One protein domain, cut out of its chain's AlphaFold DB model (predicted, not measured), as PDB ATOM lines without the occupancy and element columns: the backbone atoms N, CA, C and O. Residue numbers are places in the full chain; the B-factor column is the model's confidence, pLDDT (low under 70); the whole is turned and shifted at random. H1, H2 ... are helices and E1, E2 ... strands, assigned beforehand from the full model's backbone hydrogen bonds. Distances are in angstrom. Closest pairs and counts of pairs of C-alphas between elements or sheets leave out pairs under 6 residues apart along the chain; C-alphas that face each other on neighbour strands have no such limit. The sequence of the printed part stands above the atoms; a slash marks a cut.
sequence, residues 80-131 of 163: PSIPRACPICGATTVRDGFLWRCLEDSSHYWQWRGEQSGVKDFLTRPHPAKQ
ATOM      1  N   PRO A  80     -17.018  32.993  40.878       56.72
ATOM      2  CA  PRO A  80     -16.792  33.910  41.981       56.72
ATOM      3  C   PRO A  80     -15.502  34.659  41.710       56.72
ATOM      4  O   PRO A  80     -14.484  34.029  41.407       56.72
ATOM      5  N   SER A  81     -15.583  35.990  41.714       70.50
ATOM      6  CA  SER A  81     -14.449  36.855  41.420       70.50
ATOM      7  C   SER A  81     -13.254  36.352  42.218       70.50
ATOM      8  O   SER A  81     -13.315  36.319  43.449       70.50
ATOM      9  N   ILE A  82     -12.208  35.898  41.522       81.25
ATOM     10  CA  ILE A  82     -11.007  35.382  42.174       81.25
ATOM     11  C   ILE A  82     -10.464  36.522  43.039       81.25
ATOM     12  O   ILE A  82     -10.131  37.577  42.486       81.25
ATOM     13  N   PRO A  83     -10.423  36.367  44.374       85.44
ATOM     14  CA  PRO A  83      -9.931  37.429  45.228       85.44
ATOM     15  C   PRO A  83      -8.448  37.643  44.910       85.44
ATOM     16  O   PRO A  83      -7.769  36.687  44.546       85.44
ATOM     17  N   ARG A  84      -7.950  38.884  45.001       87.69
ATOM     18  CA  ARG A  84      -6.518  39.200  44.779       87.69
ATOM     19  C   ARG A  84      -5.623  38.766  45.946       87.69
ATOM     20  O   ARG A  84      -4.419  38.612  45.770       87.69
ATOM     21  N   ALA A  85      -6.225  38.607  47.120       94.75
ATOM     22  CA  ALA A  85      -5.595  38.149  48.344       94.75
ATOM     23  C   ALA A  85      -6.442  37.032  48.958       94.75
ATOM     24  O   ALA A  85      -7.667  37.022  48.825       94.75
ATOM     25  N   CYS A  86      -5.797  36.090  49.632       94.31
ATOM     26  CA  CYS A  86      -6.446  34.980  50.298       94.31
ATOM     27  C   CYS A  86      -7.359  35.531  51.403       94.31
ATOM     28  O   CYS A  86      -6.860  36.206  52.302       94.31
ATOM     29  N   PRO A  87      -8.667  35.221  51.404       93.38
ATOM     30  CA  PRO A  87      -9.583  35.716  52.434       93.38
ATOM     31  C   PRO A  87      -9.283  35.203  53.851       93.38
ATOM     32  O   PRO A  87      -9.829  35.734  54.809       93.38
ATOM     33  N   ILE A  88      -8.453  34.161  53.979       94.50
ATOM     34  CA  ILE A  88      -8.119  33.523  55.258       94.50
ATOM     35  C   ILE A  88      -6.834  34.109  55.851       94.50
ATOM     36  O   ILE A  88      -6.805  34.433  57.032       94.50
ATOM     37  N   CYS A  89      -5.778  34.273  55.046       95.88
ATOM     38  CA  CYS A  89      -4.462  34.704  55.541       95.88
ATOM     39  C   CYS A  89      -3.914  35.994  54.908       95.88
ATOM     40  O   CYS A  89      -2.836  36.441  55.278       95.88
ATOM     41  N   GLY A  90      -4.605  36.583  53.929       95.50
ATOM     42  CA  GLY A  90      -4.165  37.796  53.229       95.50
ATOM     43  C   GLY A  90      -3.055  37.598  52.187       95.50
ATOM     44  O   GLY A  90      -2.744  38.540  51.462       95.50
ATOM     45  N   ALA A  91      -2.479  36.397  52.060       96.31
ATOM     46  CA  ALA A  91      -1.427  36.105  51.082       96.31
ATOM     47  C   ALA A  91      -1.915  36.212  49.627       96.31
ATOM     48  O   ALA A  91      -3.104  36.080  49.345       96.31
ATOM     49  N   THR A  92      -0.999  36.393  48.677       95.81
ATOM     50  CA  THR A  92      -1.337  36.451  47.248       95.81
ATOM     51  C   THR A  92      -1.996  35.157  46.769       95.81
ATOM     52  O   THR A  92      -1.573  34.044  47.097       95.81
ATOM     53  N   THR A  93      -3.029  35.308  45.951       94.69
ATOM     54  CA  THR A  93      -3.741  34.215  45.286       94.69
ATOM     55  C   THR A  93      -3.440  34.208  43.794       94.69
ATOM     56  O   THR A  93      -3.284  35.250  43.156       94.69
ATOM     57  N   VAL A  94      -3.389  33.011  43.219       93.12
ATOM     58  CA  VAL A  94      -3.214  32.798  41.779       93.12
ATOM     59  C   VAL A  94      -4.413  32.053  41.208       93.12
ATOM     60  O   VAL A  94      -5.067  31.275  41.906       93.12
ATOM     61  N   ARG A  95      -4.727  32.301  39.934       89.44
ATOM     62  CA  ARG A  95      -5.757  31.548  39.210       89.44
ATOM     63  C   ARG A  95      -5.249  30.132  38.934       89.44
ATOM     64  O   ARG A  95      -4.146  29.970  38.425       89.44
ATOM     65  N   ASP A  96      -6.094  29.144  39.209       83.75
ATOM     66  CA  ASP A  96      -5.851  27.728  38.933       83.75
ATOM     67  C   ASP A  96      -7.083  27.142  38.220       83.75
ATOM     68  O   ASP A  96      -8.075  26.747  38.835       83.75
ATOM     69  N   GLY A  97      -7.091  27.228  36.885       82.56
ATOM     70  CA  GLY A  97      -8.261  26.909  36.060       82.56
ATOM     71  C   GLY A  97      -9.472  27.811  36.355       82.56
ATOM     72  O   GLY A  97      -9.437  29.027  36.126       82.56
ATOM     73  N   PHE A  98     -10.557  27.199  36.843       77.88
ATOM     74  CA  PHE A  98     -11.775  27.888  37.305       77.88
ATOM     75  C   PHE A  98     -11.741  28.243  38.799       77.88
ATOM     76  O   PHE A  98     -12.706  28.800  39.322       77.88
ATOM     77  N   LEU A  99     -10.655  27.893  39.484       85.81
ATOM     78  CA  LEU A  99     -10.469  28.056  40.916       85.81
ATOM     79  C   LEU A  99      -9.373  29.089  41.188       85.81
ATOM     80  O   LEU A  99      -8.752  29.647  40.278       85.81
ATOM     81  N   TRP A 100      -9.136  29.345  42.468       90.56
ATOM     82  CA  TRP A 100      -7.987  30.108  42.927       90.56
ATOM     83  C   TRP A 100      -7.196  29.288  43.934       90.56
ATOM     84  O   TRP A 100      -7.763  28.469  44.653       90.56
ATOM     85  N   ARG A 101      -5.889  29.523  43.998       93.50
ATOM     86  CA  ARG A 101      -4.977  28.892  44.951       93.50
ATOM     87  C   ARG A 101      -4.274  29.971  45.765       93.50
ATOM     88  O   ARG A 101      -3.785  30.947  45.200       93.50
ATOM     89  N   CYS A 102      -4.233  29.806  47.083       95.62
ATOM     90  CA  CYS A 102      -3.372  30.607  47.949       95.62
ATOM     91  C   CYS A 102      -1.933  30.089  47.829       95.62
ATOM     92  O   CYS A 102      -1.712  28.876  47.805       95.62
ATOM     93  N   LEU A 103      -0.969  31.005  47.697       94.25
ATOM     94  CA  LEU A 103       0.441  30.639  47.551       94.25
ATOM     95  C   LEU A 103       1.066  30.109  48.848       94.25
ATOM     96  O   LEU A 103       2.026  29.353  48.765       94.25
ATOM     97  N   GLU A 104       0.498  30.455  50.003       95.62
ATOM     98  CA  GLU A 104       0.976  29.994  51.312       95.62
ATOM     99  C   GLU A 104       0.433  28.603  51.672       95.62
ATOM    100  O   GLU A 104       1.170  27.734  52.124       95.62
ATOM    101  N   ASP A 105      -0.860  28.366  51.425       93.69
ATOM    102  CA  ASP A 105      -1.519  27.091  51.721       93.69
ATOM    103  C   ASP A 105      -2.652  26.820  50.719       93.69
ATOM    104  O   ASP A 105      -3.616  27.582  50.610       93.69
ATOM    105  N   SER A 106      -2.563  25.709  49.985       90.19
ATOM    106  CA  SER A 106      -3.586  25.298  49.019       90.19
ATOM    107  C   SER A 106      -4.906  24.864  49.668       90.19
ATOM    108  O   SER A 106      -5.935  24.851  48.984       90.19
ATOM    109  N   SER A 107      -4.919  24.554  50.968       91.94
ATOM    110  CA  SER A 107      -6.118  24.172  51.723       91.94
ATOM    111  C   SER A 107      -7.125  25.325  51.854       91.94
ATOM    112  O   SER A 107      -8.341  25.103  51.849       91.94
ATOM    113  N   HIS A 108      -6.637  26.572  51.863       94.38
ATOM    114  CA  HIS A 108      -7.443  27.775  52.075       94.38
ATOM    115  C   HIS A 108      -8.552  27.966  51.034       94.38
ATOM    116  O   HIS A 108      -9.624  28.481  51.357       94.38
ATOM    117  N   TYR A 109      -8.344  27.523  49.792       90.62
ATOM    118  CA  TYR A 109      -9.403  27.557  48.782       90.62
ATOM    119  C   TYR A 109     -10.607  26.707  49.205       90.62
ATOM    120  O   TYR A 109     -11.748  27.169  49.146       90.62
ATOM    121  N   TRP A 110     -10.361  25.479  49.666       88.69
ATOM    122  CA  TRP A 110     -11.417  24.546  50.052       88.69
ATOM    123  C   TRP A 110     -12.116  24.968  51.337       88.69
ATOM    124  O   TRP A 110     -13.340  24.868  51.410       88.69
ATOM    125  N   GLN A 111     -11.368  25.502  52.304       89.50
ATOM    126  CA  GLN A 111     -11.949  26.081  53.512       89.50
ATOM    127  C   GLN A 111     -12.892  27.241  53.164       89.50
ATOM    128  O   GLN A 111     -14.071  27.201  53.519       89.50
ATOM    129  N   TRP A 112     -12.416  28.222  52.390       89.81
ATOM    130  CA  TRP A 112     -13.233  29.361  51.968       89.81
ATOM    131  C   TRP A 112     -14.459  28.915  51.162       89.81
ATOM    132  O   TRP A 112     -15.575  29.349  51.434       89.81
ATOM    133  N   ARG A 113     -14.294  28.000  50.197       85.50
ATOM    134  CA  ARG A 113     -15.427  27.458  49.431       85.50
ATOM    135  C   ARG A 113     -16.440  26.767  50.327       85.50
ATOM    136  O   ARG A 113     -17.634  26.979  50.128       85.50
ATOM    137  N   GLY A 114     -15.986  25.955  51.279       84.50
ATOM    138  CA  GLY A 114     -16.848  25.259  52.229       84.50
ATOM    139  C   GLY A 114     -17.747  26.224  52.999       84.50
ATOM    140  O   GLY A 114     -18.936  25.953  53.165       84.50
ATOM    141  N   GLU A 115     -17.196  27.371  53.392       84.75
ATOM    142  CA  GLU A 115     -17.913  28.430  54.102       84.75
ATOM    143  C   GLU A 115     -18.849  29.240  53.195       84.75
ATOM    144  O   GLU A 115     -19.979  29.513  53.586       84.75
ATOM    145  N   GLN A 116     -18.430  29.589  51.974       82.31
ATOM    146  CA  GLN A 116     -19.219  30.462  51.089       82.31
ATOM    147  C   GLN A 116     -20.328  29.751  50.307       82.31
ATOM    148  O   GLN A 116     -21.302  30.380  49.908       82.31
ATOM    149  N   SER A 117     -20.177  28.456  50.021       72.12
ATOM    150  CA  SER A 117     -21.087  27.730  49.119       72.12
ATOM    151  C   SER A 117     -22.207  26.971  49.832       72.12
ATOM    152  O   SER A 117     -22.900  26.172  49.207       72.12
ATOM    153  N   GLY A 118     -22.359  27.157  51.146       71.50
ATOM    154  CA  GLY A 118     -23.307  26.387  51.953       71.50
ATOM    155  C   GLY A 118     -22.937  24.906  52.096       71.50
ATOM    156  O   GLY A 118     -23.660  24.165  52.752       71.50
ATOM    157  N   VAL A 119     -21.801  24.460  51.543       79.06
ATOM    158  CA  VAL A 119     -21.310  23.078  51.669       79.06
ATOM    159  C   VAL A 119     -21.065  22.717  53.130       79.06
ATOM    160  O   VAL A 119     -21.427  21.621  53.547       79.06
ATOM    161  N   LYS A 120     -20.515  23.630  53.939       76.75
ATOM    162  CA  LYS A 120     -20.369  23.412  55.384       76.75
ATOM    163  C   LYS A 120     -21.720  23.155  56.044       76.75
ATOM    164  O   LYS A 120     -21.842  22.191  56.795       76.75
ATOM    165  N   ASP A 121     -22.733  23.964  55.744       74.75
ATOM    166  CA  ASP A 121     -24.075  23.775  56.297       74.75
ATOM    167  C   ASP A 121     -24.703  22.473  55.800       74.75
ATOM    168  O   ASP A 121     -25.217  21.703  56.609       74.75
ATOM    169  N   PHE A 122     -24.571  22.166  54.506       76.06
ATOM    170  CA  PHE A 122     -25.000  20.890  53.946       76.06
ATOM    171  C   PHE A 122     -24.351  19.727  54.693       76.06
ATOM    172  O   PHE A 122     -25.065  18.826  55.103       76.06
ATOM    173  N   LEU A 123     -23.035  19.746  54.928       77.19
ATOM    174  CA  LEU A 123     -22.297  18.660  55.579       77.19
ATOM    175  C   LEU A 123     -22.533  18.566  57.091       77.19
ATOM    176  O   LEU A 123     -22.570  17.454  57.615       77.19
ATOM    177  N   THR A 124     -22.754  19.678  57.788       76.25
ATOM    178  CA  THR A 124     -22.817  19.708  59.263       76.25
ATOM    179  C   THR A 124     -24.228  19.782  59.841       76.25
ATOM    180  O   THR A 124     -24.410  19.436  61.004       76.25
ATOM    181  N   ARG A 125     -25.240  20.174  59.057       74.81
ATOM    182  CA  ARG A 125     -26.640  20.233  59.508       74.81
ATOM    183  C   ARG A 125     -27.477  19.097  58.910       74.81
ATOM    184  O   ARG A 125     -27.110  18.549  57.862       74.81
ATOM    185  N   PRO A 126     -28.599  18.721  59.550       75.19
ATOM    186  CA  PRO A 126     -29.612  17.881  58.921       75.19
ATOM    187  C   PRO A 126     -30.130  18.557  57.647       75.19
ATOM    188  O   PRO A 126     -30.466  19.739  57.662       75.19
ATOM    189  N   HIS A 127     -30.176  17.822  56.539       74.50
ATOM    190  CA  HIS A 127     -30.629  18.344  55.252       74.50
ATOM    191  C   HIS A 127     -31.474  17.275  54.548       74.50
ATOM    192  O   HIS A 127     -31.033  16.130  54.487       74.50
ATOM    193  N   PRO A 128     -32.646  17.602  53.974       76.06
ATOM    194  CA  PRO A 128     -33.551  16.604  53.398       76.06
ATOM    195  C   PRO A 128     -32.953  15.841  52.212       76.06
ATOM    196  O   PRO A 128     -33.396  14.739  51.928       76.06
ATOM    197  N   ALA A 129     -31.941  16.394  51.535       76.06
ATOM    198  CA  ALA A 129     -31.208  15.700  50.468       76.06
ATOM    199  C   ALA A 129     -30.089  14.756  50.968       76.06
ATOM    200  O   ALA A 129     -29.478  14.064  50.160       76.06
ATOM    201  N   LYS A 130     -29.801  14.712  52.277       74.00
ATOM    202  CA  LYS A 130     -28.916  13.703  52.879       74.00
ATOM    203  C   LYS A 130     -29.704  12.411  53.099       74.00
ATOM    204  O   LYS A 130     -30.120  12.118  54.214       74.00
ATOM    205  N   GLN A 131     -29.952  11.683  52.016       72.75
ATOM    206  CA  GLN A 131     -30.684  10.412  52.024       72.75
ATOM    207  C   GLN A 131     -29.759   9.255  51.638       72.75
ATOM    208  O   GLN A 131     -28.727   9.467  50.994       72.75
TER     209      GLN A 131
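AT A GLANCE: This is residues 80 to 131 of the 163 residues of the protein "SWIM-type domain-containing protein" of Chloroflexi bacterium (UniProt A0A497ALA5). A small two-stranded hairpin, E1 and E2, makes a head at one end of an elongated model; from it H1 leads away along the length, and short H2 and a thin tail follow. The unnamed residues 80 to 92 loop at the head's end before E1. The printed part has 52 residues with two named strands, then two named helices, in the order E1, E2, H1, H2; the two strands are antiparallel. The class is mixed, helices and strands, with under half of the residues in named elements. The whole is loose, with a radius of gyration of the C-alphas of 13.0 A and spans of 38 by 20 by 15 A.

IN THESE COORDINATES: Start at Pro 80 and pass residues 80 to 92, which hold no named element. Find C-alpha 93 at (-3.741, 34.215, 45.286), where E1, residues 93 to 96, begins; it is 9.3 A long. E2, residues 99 to 102, is 10.3 A long. H1, residues 107 to 116, runs 14.5 A from C-alpha 107 at (-6.118, 24.172, 51.723). H2, residues 119 to 124, runs 8.4 A to C-alpha 124 at (-22.817, 19.708, 59.263).

HOW THE PARTS SIT: Look first at the hairpin of E1 and E2, antiparallel at 143 degrees, where N 94 and O 101 are 2.9 A apart and N 101 and O 94 are 2.8 A apart, both within hydrogen-bond range. The closest C-alphas of E2 and H1 are those of Arg 101 and Tyr 109, 6.0 A apart, while E1 and H1 are apart. H1 and H2 are close but not clearly touching, about perpendicular at 84 degrees; their closest C-alphas, Gly 114 and Lys 120, are 5.1 A apart. H2 is apart from E1 and E2. In H1 and H2 every O i to N i+4 pair is within hydrogen-bond range.

THE WHOLE: The two C-alphas farthest apart are those of Thr 92 and Gln 131, at 39.5 A. Residues 124 to 129, of which 124 belongs to H2, stand free. The printed part has no cut, and the three links between named elements are tight. The mean pLDDT of the printed part is 84.8, and Pro 80 is the one residue under 70.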